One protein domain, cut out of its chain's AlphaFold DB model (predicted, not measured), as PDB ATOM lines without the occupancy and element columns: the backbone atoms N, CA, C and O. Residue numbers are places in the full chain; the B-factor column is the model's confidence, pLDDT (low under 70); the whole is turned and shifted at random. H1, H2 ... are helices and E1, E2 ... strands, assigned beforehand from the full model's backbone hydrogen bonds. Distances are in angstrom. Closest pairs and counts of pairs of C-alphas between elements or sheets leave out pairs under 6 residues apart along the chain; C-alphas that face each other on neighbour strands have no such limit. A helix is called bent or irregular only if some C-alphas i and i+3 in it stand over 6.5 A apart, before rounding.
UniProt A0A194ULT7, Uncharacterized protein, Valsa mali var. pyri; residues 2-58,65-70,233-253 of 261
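This is residues 2 to 58, 65 to 70 and 233 to 253 of the 261 residues of an uncharacterized protein of Valsa mali var. pyri (UniProt A0A194ULT7). With little regular structure, the domain sets a three-stranded meander, E1 E2 E3, each strand the antiparallel neighbour of the one before, near a separate antiparallel hairpin, E4 E5. Short H1 sits by E3. Of 84 printed residues, 33 are in named elements, ordered H1 E1 E2 E3 E4 E5; the class is mixed. It is compact, radius of gyration of the C-alphas 12.5 A, spanning 37 by 30 by 25 A.

E1, residues 27 to 32, runs 15.0 A from C-alpha 27 at (5.969, 13.091, -15.890). E2 is 35 to 39, E3 43 to 47, E4 234 to 238. E5, 244 to 248, ends at (-1.034, 19.716, -5.456). H1, 11 to 17, is irregular: C-alphas 12 and 15 are 7.2 A apart.

Within hydrogen-bond range are N 29 and O 37 of hairpin E1 and E2, 2.8 A; N 38 and O 44 of hairpin E2 and E3, 2.8 A; N 237 and O 245 of hairpin E4 and E5, 2.8 A. H1 only grazes the sheet with residues 11 to 14; C-alphas 11 and 44, its closest to E3, are 6.5 A apart. H1 has 0 of 3 O i to N i+4 pairs within range, and 3 of 4 O i to N i+3. E3 and E5 come closest at C-alphas 47 and 244, 6.9 A.

Cuts leave C-alpha gaps of 12.2 A, 58 to 65, and 16.3 A, 70 to 233. Under pLDDT 70 are residues 2, 50 to 58, 65 to 70 and 233 to 253.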
ATOM      1  N   GLU A   2      11.769  34.058   8.277       63.88
ATOM      2  CA  GLU A   2      11.896  34.274   6.833       63.88
ATOM      3  C   GLU A   2      11.402  33.022   6.102       63.88
ATOM      4  O   GLU A   2      11.767  31.900   6.454       63.88
ATOM      5  N   SER A   3      10.520  33.205   5.123       72.38
ATOM      6  CA  SER A   3      10.068  32.124   4.253       72.38
ATOM      7  C   SER A   3      11.232  31.703   3.363       72.38
ATOM      8  O   SER A   3      11.626  32.454   2.470       72.38
ATOM      9  N   LEU A   4      11.791  30.517   3.605       78.38
ATOM     10  CA  LEU A   4      12.825  29.969   2.736       78.38
ATOM     11  C   LEU A   4      12.222  29.729   1.340       78.38
ATOM     12  O   LEU A   4      11.180  29.068   1.238       78.38
ATOM     13  N   PRO A   5      12.831  30.260   0.265       84.88
ATOM     14  CA  PRO A   5      12.365  29.996  -1.088       84.88
ATOM     15  C   PRO A   5      12.437  28.489  -1.361       84.88
ATOM     16  O   PRO A   5      13.389  27.827  -0.955       84.88
ATOM     17  N   THR A   6      11.422  27.943  -2.031       91.50
ATOM     18  CA  THR A   6      11.363  26.524  -2.419       91.50
ATOM     19  C   THR A   6      11.890  26.399  -3.854       91.50
ATOM     20  O   THR A   6      11.131  26.665  -4.789       91.50
ATOM     21  N   PRO A   7      13.182  26.083  -4.076       93.19
ATOM     22  CA  PRO A   7      13.764  26.081  -5.413       93.19
ATOM     23  C   PRO A   7      13.184  24.956  -6.270       93.19
ATOM     24  O   PRO A   7      12.825  23.890  -5.769       93.19
ATOM     25  N   ARG A   8      13.121  25.192  -7.581       92.56
ATOM     26  CA  ARG A   8      12.730  24.187  -8.571       92.56
ATOM     27  C   ARG A   8      13.968  23.434  -9.050       92.56
ATOM     28  O   ARG A   8      14.869  24.062  -9.597       92.56
ATOM     29  N   ILE A   9      13.996  22.119  -8.865       93.88
ATOM     30  CA  ILE A   9      15.148  21.265  -9.178       93.88
ATOM     31  C   ILE A   9      14.747  20.040 -10.013       93.88
ATOM     32  O   ILE A   9      13.563  19.733 -10.168       93.88
ATOM     33  N   THR A  10      15.751  19.341 -10.541       93.75
ATOM     34  CA  THR A  10      15.625  18.090 -11.307       93.75
ATOM     35  C   THR A  10      16.277  16.923 -10.550       93.75
ATOM     36  O   THR A  10      16.955  17.145  -9.542       93.75
ATOM     37  N   ALA A  11      16.075  15.684 -11.017       93.38
ATOM     38  CA  ALA A  11      16.605  14.465 -10.392       93.38
ATOM     39  C   ALA A  11      18.092  14.528  -9.970       93.38
ATOM     40  O   ALA A  11      18.373  14.192  -8.817       93.38
ATOM     41  N   PRO A  12      19.046  14.984 -10.812       94.44
ATOM     42  CA  PRO A  12      20.469  14.970 -10.454       94.44
ATOM     43  C   PRO A  12      20.828  15.872  -9.268       94.44
ATOM     44  O   PRO A  12      21.856  15.666  -8.632       94.44
ATOM     45  N   TYR A  13      19.994  16.862  -8.943       93.19
ATOM     46  CA  TYR A  13      20.262  17.787  -7.842       93.19
ATOM     47  C   TYR A  13      19.636  17.353  -6.519       93.19
ATOM     48  O   TYR A  13      19.905  17.987  -5.504       93.19
ATOM     49  N   LEU A  14      18.826  16.288  -6.486       91.44
ATOM     50  CA  LEU A  14      18.118  15.874  -5.267       91.44
ATOM     51  C   LEU A  14      19.050  15.666  -4.076       91.44
ATOM     52  O   LEU A  14      18.716  16.045  -2.954       91.44
ATOM     53  N   ASP A  15      20.235  15.129  -4.346       91.75
ATOM     54  CA  ASP A  15      21.232  14.828  -3.332       91.75
ATOM     55  C   ASP A  15      21.745  16.082  -2.608       91.75
ATOM     56  O   ASP A  15      21.896  16.111  -1.388       91.75
ATOM     57  N   SER A  16      21.902  17.181  -3.349       93.62
ATOM     58  CA  SER A  16      22.348  18.466  -2.803       93.62
ATOM     59  C   SER A  16      21.279  19.182  -1.969       93.62
ATOM     60  O   SER A  16      21.591  20.124  -1.241       93.62
ATOM     61  N   TYR A  17      20.015  18.762  -2.071       91.75
ATOM     62  CA  TYR A  17      18.879  19.389  -1.392       91.75
ATOM     63  C   TYR A  17      18.245  18.494  -0.318       91.75
ATOM     64  O   TYR A  17      17.114  18.756   0.093       91.75
ATOM     65  N   ARG A  18      18.966  17.480   0.188       89.62
ATOM     66  CA  ARG A  18      18.533  16.648   1.328       89.62
ATOM     67  C   ARG A  18      18.108  17.508   2.531       89.62
ATOM     68  O   ARG A  18      18.799  18.451   2.912       89.62
ATOM     69  N   GLY A  19      16.940  17.202   3.101       87.81
ATOM     70  CA  GLY A  19      16.353  17.941   4.230       87.81
ATOM     71  C   GLY A  19      15.830  19.346   3.897       87.81
ATOM     72  O   GLY A  19      15.597  20.140   4.807       87.81
ATOM     73  N   ARG A  20      15.672  19.691   2.609       88.38
ATOM     74  CA  ARG A  20      15.103  20.974   2.167       88.38
ATOM     75  C   ARG A  20      13.845  20.779   1.330       88.38
ATOM     76  O   ARG A  20      13.652  19.769   0.657       88.38
ATOM     77  N   ASN A  21      13.008  21.812   1.310       88.81
ATOM     78  CA  ASN A  21      11.820  21.831   0.467       88.81
ATOM     79  C   ASN A  21      12.170  22.255  -0.952       88.81
ATOM     80  O   ASN A  21      12.759  23.318  -1.127       88.81
ATOM     81  N   VAL A  22      11.775  21.467  -1.953       92.62
ATOM     82  CA  VAL A  22      12.093  21.739  -3.362       92.62
ATOM     83  C   VAL A  22      10.963  21.312  -4.295       92.62
ATOM     84  O   VAL A  22      10.320  20.288  -4.104       92.62
ATOM     85  N   MET A  23      10.734  22.072  -5.357       91.88
ATOM     86  CA  MET A  23       9.760  21.746  -6.395       91.88
ATOM     87  C   MET A  23      10.399  20.896  -7.487       91.88
ATOM     88  O   MET A  23      11.433  21.258  -8.032       91.88
ATOM     89  N   ILE A  24       9.737  19.817  -7.880       92.38
ATOM     90  CA  ILE A  24      10.163  18.924  -8.957       92.38
ATOM     91  C   ILE A  24       9.015  18.848  -9.949       92.38
ATOM     92  O   ILE A  24       7.854  18.671  -9.579       92.38
ATOM     93  N   ILE A  25       9.335  19.010 -11.226       92.00
ATOM     94  CA  ILE A  25       8.346  18.977 -12.298       92.00
ATOM     95  C   ILE A  25       8.750  17.877 -13.257       92.00
ATOM     96  O   ILE A  25       9.798  17.956 -13.887       92.00
ATOM     97  N   GLY A  26       7.899  16.862 -13.349       93.81
ATOM     98  CA  GLY A  26       8.152  15.682 -14.156       93.81
ATOM     99  C   GLY A  26       6.880  14.954 -14.554       93.81
ATOM    100  O   GLY A  26       5.774  15.278 -14.102       93.81
ATOM    101  N   ARG A  27       7.046  13.967 -15.433       92.56
ATOM    102  CA  ARG A  27       5.969  13.091 -15.890       92.56
ATOM    103  C   ARG A  27       5.843  11.914 -14.936       92.56
ATOM    104  O   ARG A  27       6.827  11.261 -14.633       92.56
ATOM    105  N   VAL A  28       4.634  11.591 -14.497       92.31
ATOM    106  CA  VAL A  28       4.427  10.385 -13.684       92.31
ATOM    107  C   VAL A  28       4.362   9.167 -14.595       92.31
ATOM    108  O   VAL A  28       3.488   9.081 -15.459       92.31
ATOM    109  N   VAL A  29       5.321   8.263 -14.411       95.00
ATOM    110  CA  VAL A  29       5.497   7.028 -15.188       95.00
ATOM    111  C   VAL A  29       4.717   5.886 -14.554       95.00
ATOM    112  O   VAL A  29       4.069   5.110 -15.252       95.00
ATOM    113  N   GLN A  30       4.750   5.788 -13.224       92.81
ATOM    114  CA  GLN A  30       4.129   4.691 -12.492       92.81
ATOM    115  C   GLN A  30       3.512   5.172 -11.180       92.81
ATOM    116  O   GLN A  30       4.034   6.070 -10.530       92.81
ATOM    117  N   LEU A  31       2.396   4.553 -10.795       94.00
ATOM    118  CA  LEU A  31       1.742   4.705  -9.499       94.00
ATOM    119  C   LEU A  31       1.496   3.304  -8.927       94.00
ATOM    120  O   LEU A  31       0.888   2.463  -9.588       94.00
ATOM    121  N   ARG A  32       1.996   3.039  -7.720       91.56
ATOM    122  CA  ARG A  32       1.862   1.778  -6.979       91.56
ATOM    123  C   ARG A  32       1.460   2.089  -5.541       91.56
ATOM    124  O   ARG A  32       2.311   2.374  -4.708       91.56
ATOM    125  N   GLY A  33       0.162   2.037  -5.250       91.81
ATOM    126  CA  GLY A  33      -0.355   2.324  -3.909       91.81
ATOM    127  C   GLY A  33       0.010   3.739  -3.453       91.81
ATOM    128  O   GLY A  33      -0.489   4.718  -4.001       91.81
ATOM    129  N   ASP A  34       0.881   3.833  -2.453       89.38
ATOM    130  CA  ASP A  34       1.433   5.071  -1.903       89.38
ATOM    131  C   ASP A  34       2.819   5.427  -2.456       89.38
ATOM    132  O   ASP A  34       3.516   6.237  -1.866       89.38
ATOM    133  N   GLN A  35       3.235   4.871  -3.590       89.62
ATOM    134  CA  GLN A  35       4.445   5.290  -4.295       89.62
ATOM    135  C   GLN A  35       4.120   5.722  -5.728       89.62
ATOM    136  O   GLN A  35       3.350   5.066  -6.427       89.62
ATOM    137  N   ALA A  36       4.729   6.808  -6.192       92.31
ATOM    138  CA  ALA A  36       4.796   7.184  -7.596       92.31
ATOM    139  C   ALA A  36       6.240   7.062  -8.114       92.31
ATOM    140  O   ALA A  36       7.201   7.040  -7.350       92.31
ATOM    141  N   THR A  37       6.403   6.993  -9.425       93.62
ATOM    142  CA  THR A  37       7.692   7.158 -10.096       93.62
ATOM    143  C   THR A  37       7.527   8.302 -11.074       93.62
ATOM    144  O   THR A  37       6.676   8.242 -11.965       93.62
ATOM    145  N   VAL A  38       8.305   9.360 -10.875       94.88
ATOM    146  CA  VAL A  38       8.248  10.599 -11.647       94.88
ATOM    147  C   VAL A  38       9.536  10.740 -12.443       94.88
ATOM    148  O   VAL A  38      10.624  10.679 -11.890       94.88
ATOM    149  N   GLU A  39       9.408  10.930 -13.743       94.62
ATOM    150  CA  GLU A  39      10.500  11.181 -14.672       94.62
ATOM    151  C   GLU A  39      10.738  12.696 -14.768       94.62
ATOM    152  O   GLU A  39       9.901  13.433 -15.302       94.62
ATOM    153  N   ALA A  40      11.853  13.163 -14.202       93.19
ATOM    154  CA  ALA A  40      12.294  14.562 -14.219       93.19
ATOM    155  C   ALA A  40      13.822  14.639 -14.405       93.19
ATOM    156  O   ALA A  40      14.559  14.881 -13.448       93.19
ATOM    157  N   ASP A  41      14.286  14.378 -15.634       93.88
ATOM    158  CA  ASP A  41      15.705  14.177 -16.003       93.88
ATOM    159  C   ASP A  41      16.372  12.988 -15.285       93.88
ATOM    160  O   ASP A  41      17.588  12.913 -15.122       93.88
ATOM    161  N   GLY A  42      15.537  12.052 -14.841       94.69
ATOM    162  CA  GLY A  42      15.875  10.856 -14.084       94.69
ATOM    163  C   GLY A  42      14.617  10.293 -13.428       94.69
ATOM    164  O   GLY A  42      13.610  10.999 -13.292       94.69
ATOM    165  N   ASN A  43      14.656   9.024 -13.033       93.62
ATOM    166  CA  ASN A  43      13.534   8.388 -12.350       93.62
ATOM    167  C   ASN A  43      13.592   8.704 -10.861       93.62
ATOM    168  O   ASN A  43      14.540   8.336 -10.173       93.62
ATOM    169  N   ILE A  44      12.543   9.346 -10.365       94.25
ATOM    170  CA  ILE A  44      12.425   9.746  -8.974       94.25
ATOM    171  C   ILE A  44      11.268   8.972  -8.349       94.25
ATOM    172  O   ILE A  44      10.102   9.162  -8.706       94.25
ATOM    173  N   THR A  45      11.592   8.067  -7.428       93.31
ATOM    174  CA  THR A  45      10.587   7.349  -6.636       93.31
ATOM    175  C   THR A  45      10.054   8.254  -5.553       93.31
ATOM    176  O   THR A  45      10.773   9.130  -5.071       93.31
ATOM    177  N   ALA A  46       8.774   8.064  -5.246       90.12
ATOM    178  CA  ALA A  46       7.954   9.127  -4.760       90.12
ATOM    179  C   ALA A  46       6.884   8.677  -3.737       90.12
ATOM    180  O   ALA A  46       5.801   8.277  -4.138       90.12
ATOM    181  N   HIS A  47       7.124   8.710  -2.420       91.12
ATOM    182  CA  HIS A  47       6.076   8.321  -1.456       91.12
ATOM    183  C   HIS A  47       4.944   9.354  -1.299       91.12
ATOM    184  O   HIS A  47       5.179  10.501  -0.924       91.12
ATOM    185  N   LEU A  48       3.711   8.894  -1.521       87.88
ATOM    186  CA  LEU A  48       2.427   9.573  -1.387       87.88
ATOM    187  C   LEU A  48       1.852   9.442   0.014       87.88
ATOM    188  O   LEU A  48       1.781   8.360   0.584       87.88
ATOM    189  N   ASN A  49       1.328  10.542   0.548       85.19
ATOM    190  CA  ASN A  49       0.502  10.464   1.743       85.19
ATOM    191  C   ASN A  49      -0.941  10.113   1.339       85.19
ATOM    192  O   ASN A  49      -1.583  10.865   0.609       85.19
ATOM    193  N   ARG A  50      -1.475   8.984   1.824       68.38
ATOM    194  CA  ARG A  50      -2.851   8.539   1.513       68.38
ATOM    195  C   ARG A  50      -3.916   9.561   1.922       68.38
ATOM    196  O   ARG A  50      -4.968   9.624   1.297       68.38
ATOM    197  N   SER A  51      -3.634  10.401   2.914       58.66
ATOM    198  CA  SER A  51      -4.575  11.420   3.385       58.66
ATOM    199  C   SER A  51      -4.757  12.581   2.401       58.66
ATOM    200  O   SER A  51      -5.781  13.253   2.454       58.66
ATOM    201  N   SER A  52      -3.800  12.825   1.496       51.38
ATOM    202  CA  SER A  52      -3.900  13.903   0.501       51.38
ATOM    203  C   SER A  52      -4.502  13.455  -0.832       51.38
ATOM    204  O   SER A  52      -4.846  14.303  -1.652       51.38
ATOM    205  N   ILE A  53      -4.679  12.143  -1.047       53.38
ATOM    206  CA  ILE A  53      -5.240  11.597  -2.292       53.38
ATOM    207  C   ILE A  53      -6.776  11.476  -2.268       53.38
ATOM    208  O   ILE A  53      -7.393  11.226  -3.298       53.38
ATOM    209  N   SER A  54      -7.410  11.711  -1.112       45.62
ATOM    210  CA  SER A  54      -8.861  11.564  -0.899       45.62
ATOM    211  C   SER A  54      -9.705  12.776  -1.341       45.62
ATOM    212  O   SER A  54     -10.848  12.923  -0.906       45.62
ATOM    213  N   LEU A  55      -9.182  13.653  -2.201       46.38
ATOM    214  CA  LEU A  55      -9.966  14.721  -2.831       46.38
ATOM    215  C   LEU A  55     -10.386  14.288  -4.238       46.38
ATOM    216  O   LEU A  55      -9.720  14.601  -5.221       46.38
ATOM    217  N   GLY A  56     -11.478  13.515  -4.279       40.66
ATOM    218  CA  GLY A  56     -12.416  13.376  -5.399       40.66
ATOM    219  C   GLY A  56     -11.823  13.448  -6.803       40.66
ATOM    220  O   GLY A  56     -12.027  14.429  -7.512       40.66
ATOM    221  N   TRP A  57     -11.146  12.389  -7.234       38.44
ATOM    222  CA  TRP A  57     -10.911  12.168  -8.657       38.44
ATOM    223  C   TRP A  57     -12.060  11.307  -9.194       38.44
ATOM    224  O   TRP A  57     -12.353  10.276  -8.585       38.44
ATOM    225  N   PRO A  58     -12.731  11.686 -10.296       39.56
ATOM    226  CA  PRO A  58     -13.661  10.785 -10.961       39.56
ATOM    227  C   PRO A  58     -12.876   9.580 -11.494       39.56
ATOM    228  O   PRO A  58     -11.868   9.745 -12.183       39.56
ATOM    229  N   GLN A  65      -1.417  11.487 -13.663       38.78
ATOM    230  CA  GLN A  65      -1.598  12.200 -12.394       38.78
ATOM    231  C   GLN A  65      -0.254  12.533 -11.745       38.78
ATOM    232  O   GLN A  65       0.567  11.644 -11.577       38.78
ATOM    233  N   SER A  66      -0.055  13.805 -11.394       34.75
ATOM    234  CA  SER A  66       1.112  14.352 -10.689       34.75
ATOM    235  C   SER A  66       0.973  14.135  -9.189       34.75
ATOM    236  O   SER A  66       0.015  14.632  -8.593       34.75
ATOM    237  N   SER A  67       1.924  13.417  -8.594       39.97
ATOM    238  CA  SER A  67       1.804  12.947  -7.217       39.97
ATOM    239  C   SER A  67       3.147  12.937  -6.489       39.97
ATOM    240  O   SER A  67       4.216  12.934  -7.089       39.97
ATOM    241  N   VAL A  68       3.009  12.968  -5.169       39.31
ATOM    242  CA  VAL A  68       3.969  13.232  -4.102       39.31
ATOM    243  C   VAL A  68       5.297  12.464  -4.165       39.31
ATOM    244  O   VAL A  68       5.240  11.279  -4.420       39.31
ATOM    245  N   VAL A  69       6.479  13.055  -3.903       43.75
ATOM    246  CA  VAL A  69       7.758  12.336  -4.108       43.75
ATOM    247  C   VAL A  69       8.720  12.245  -2.945       43.75
ATOM    248  O   VAL A  69       9.446  13.202  -2.784       43.75
ATOM    249  N   SER A  70       8.822  11.089  -2.257       33.03
ATOM    250  CA  SER A  70      10.001  10.675  -1.458       33.03
ATOM    251  C   SER A  70      10.985   9.743  -2.151       33.03
ATOM    252  O   SER A  70      10.598   8.632  -2.486       33.03
ATOM    253  N   LEU A 233       1.477  21.039 -12.111       48.50
ATOM    254  CA  LEU A 233       2.561  21.423 -11.207       48.50
ATOM    255  C   LEU A 233       2.332  20.758  -9.845       48.50
ATOM    256  O   LEU A 233       1.242  20.863  -9.283       48.50
ATOM    257  N   ALA A 234       3.356  20.092  -9.319       57.41
ATOM    258  CA  ALA A 234       3.379  19.576  -7.956       57.41
ATOM    259  C   ALA A 234       4.459  20.329  -7.164       57.41
ATOM    260  O   ALA A 234       5.568  20.534  -7.658       57.41
ATOM    261  N   LEU A 235       4.125  20.776  -5.953       56.47
ATOM    262  CA  LEU A 235       5.085  21.326  -4.994       56.47
ATOM    263  C   LEU A 235       5.582  20.193  -4.119       56.47
ATOM    264  O   LEU A 235       4.749  19.509  -3.532       56.47
ATOM    265  N   LEU A 236       6.898  20.018  -3.998       64.56
ATOM    266  CA  LEU A 236       7.468  18.995  -3.134       64.56
ATOM    267  C   LEU A 236       8.278  19.591  -1.989       64.56
ATOM    268  O   LEU A 236       8.710  20.741  -2.011       64.56
ATOM    269  N   SER A 237       8.361  18.842  -0.901       49.25
ATOM    270  CA  SER A 237       8.935  19.287   0.357       49.25
ATOM    271  C   SER A 237       9.502  18.079   1.079       49.25
ATOM    272  O   SER A 237       8.748  17.163   1.370       49.25
ATOM    273  N   MET A 238      10.802  18.048   1.347       55.91
ATOM    274  CA  MET A 238      11.431  16.986   2.128       55.91
ATOM    275  C   MET A 238      11.565  17.438   3.571       55.91
ATOM    276  O   MET A 238      12.092  18.516   3.838       55.91
ATOM    277  N   ASP A 239      11.072  16.628   4.499       58.28
ATOM    278  CA  ASP A 239      11.297  16.847   5.915       58.28
ATOM    279  C   ASP A 239      12.699  16.390   6.337       58.28
ATOM    280  O   ASP A 239      13.444  15.753   5.589       58.28
ATOM    281  N   GLU A 240      13.063  16.736   7.567       50.25
ATOM    282  CA  GLU A 240      14.364  16.422   8.163       50.25
ATOM    283  C   GLU A 240      14.635  14.910   8.244       50.25
ATOM    284  O   GLU A 240      15.786  14.501   8.362       50.25
ATOM    285  N   SER A 241      13.598  14.067   8.128       58.34
ATOM    286  CA  SER A 241      13.732  12.605   8.105       58.34
ATOM    287  C   SER A 241      14.036  12.036   6.714       58.34
ATOM    288  O   SER A 241      14.075  10.820   6.542       58.34
ATOM    289  N   GLY A 242      14.212  12.898   5.706       55.12
ATOM    290  CA  GLY A 242      14.360  12.482   4.310       55.12
ATOM    291  C   GLY A 242      13.042  12.015   3.687       55.12
ATOM    292  O   GLY A 242      13.033  11.467   2.584       55.12
ATOM    293  N   ARG A 243      11.911  12.226   4.371       57.00
ATOM    294  CA  ARG A 243      10.588  11.891   3.857       57.00
ATOM    295  C   ARG A 243      10.004  13.110   3.185       57.00
ATOM    296  O   ARG A 243       9.969  14.210   3.720       57.00
ATOM    297  N   TRP A 244       9.471  12.910   2.007       57.41
ATOM    298  CA  TRP A 244       8.929  13.981   1.218       57.41
ATOM    299  C   TRP A 244       7.405  14.019   1.214       57.41
ATOM    300  O   TRP A 244       6.696  13.022   1.346       57.41
ATOM    301  N   ARG A 245       6.911  15.232   1.037       57.94
ATOM    302  CA  ARG A 245       5.529  15.679   1.122       57.94
ATOM    303  C   ARG A 245       5.244  16.532  -0.088       57.94
ATOM    304  O   ARG A 245       6.146  17.174  -0.617       57.94
ATOM    305  N   VAL A 246       3.988  16.570  -0.505       59.41
ATOM    306  CA  VAL A 246       3.597  17.287  -1.712       59.41
ATOM    307  C   VAL A 246       2.251  17.921  -1.554       59.41
ATOM    308  O   VAL A 246       1.315  17.329  -1.019       59.41
ATOM    309  N   ALA A 247       2.197  19.137  -2.072       55.41
ATOM    310  CA  ALA A 247       0.994  19.907  -2.240       55.41
ATOM    311  C   ALA A 247       0.688  19.985  -3.737       55.41
ATOM    312  O   ALA A 247       1.515  20.417  -4.544       55.41
ATOM    313  N   CYS A 248      -0.515  19.560  -4.106       47.16
ATOM    314  CA  CYS A 248      -1.034  19.716  -5.456       47.16
ATOM    315  C   CYS A 248      -2.057  20.854  -5.432       47.16
ATOM    316  O   CYS A 248      -3.015  20.809  -4.665       47.16
ATOM    317  N   SER A 249      -1.861  21.875  -6.267       42.78
ATOM    318  CA  SER A 249      -2.863  22.919  -6.482       42.78
ATOM    319  C   SER A 249      -3.861  22.428  -7.530       42.78
ATOM    320  O   SER A 249      -3.524  22.312  -8.710       42.78
ATOM    321  N   GLN A 250      -5.087  22.104  -7.109       43.00
ATOM    322  CA  GLN A 250      -6.213  21.984  -8.032       43.00
ATOM    323  C   GLN A 250      -6.759  23.392  -8.271       43.00
ATOM    324  O   GLN A 250      -7.507  23.918  -7.451       43.00
ATOM    325  N   ARG A 251      -6.425  24.014  -9.408       43.09
ATOM    326  CA  ARG A 251      -7.341  25.025  -9.945       43.09
ATOM    327  C   ARG A 251      -8.515  24.259 -10.559       43.09
ATOM    328  O   ARG A 251      -8.262  23.469 -11.474       43.09
ATOM    329  N   PRO A 252      -9.759  24.438 -10.076       42.31
ATOM    330  CA  PRO A 252     -10.909  23.877 -10.763       42.31
ATOM    331  C   PRO A 252     -10.868  24.390 -12.200       42.31
ATOM    332  O   PRO A 252     -10.633  25.580 -12.434       42.31
ATOM    333  N   ALA A 253     -11.017  23.480 -13.163       45.19
ATOM    334  CA  ALA A 253     -11.181  23.872 -14.549       45.19
ATOM    335  C   ALA A 253     -12.391  24.806 -14.582       45.19
ATOM    336  O   ALA A 253     -13.513  24.380 -14.323       45.19
TER     337      ALA A 253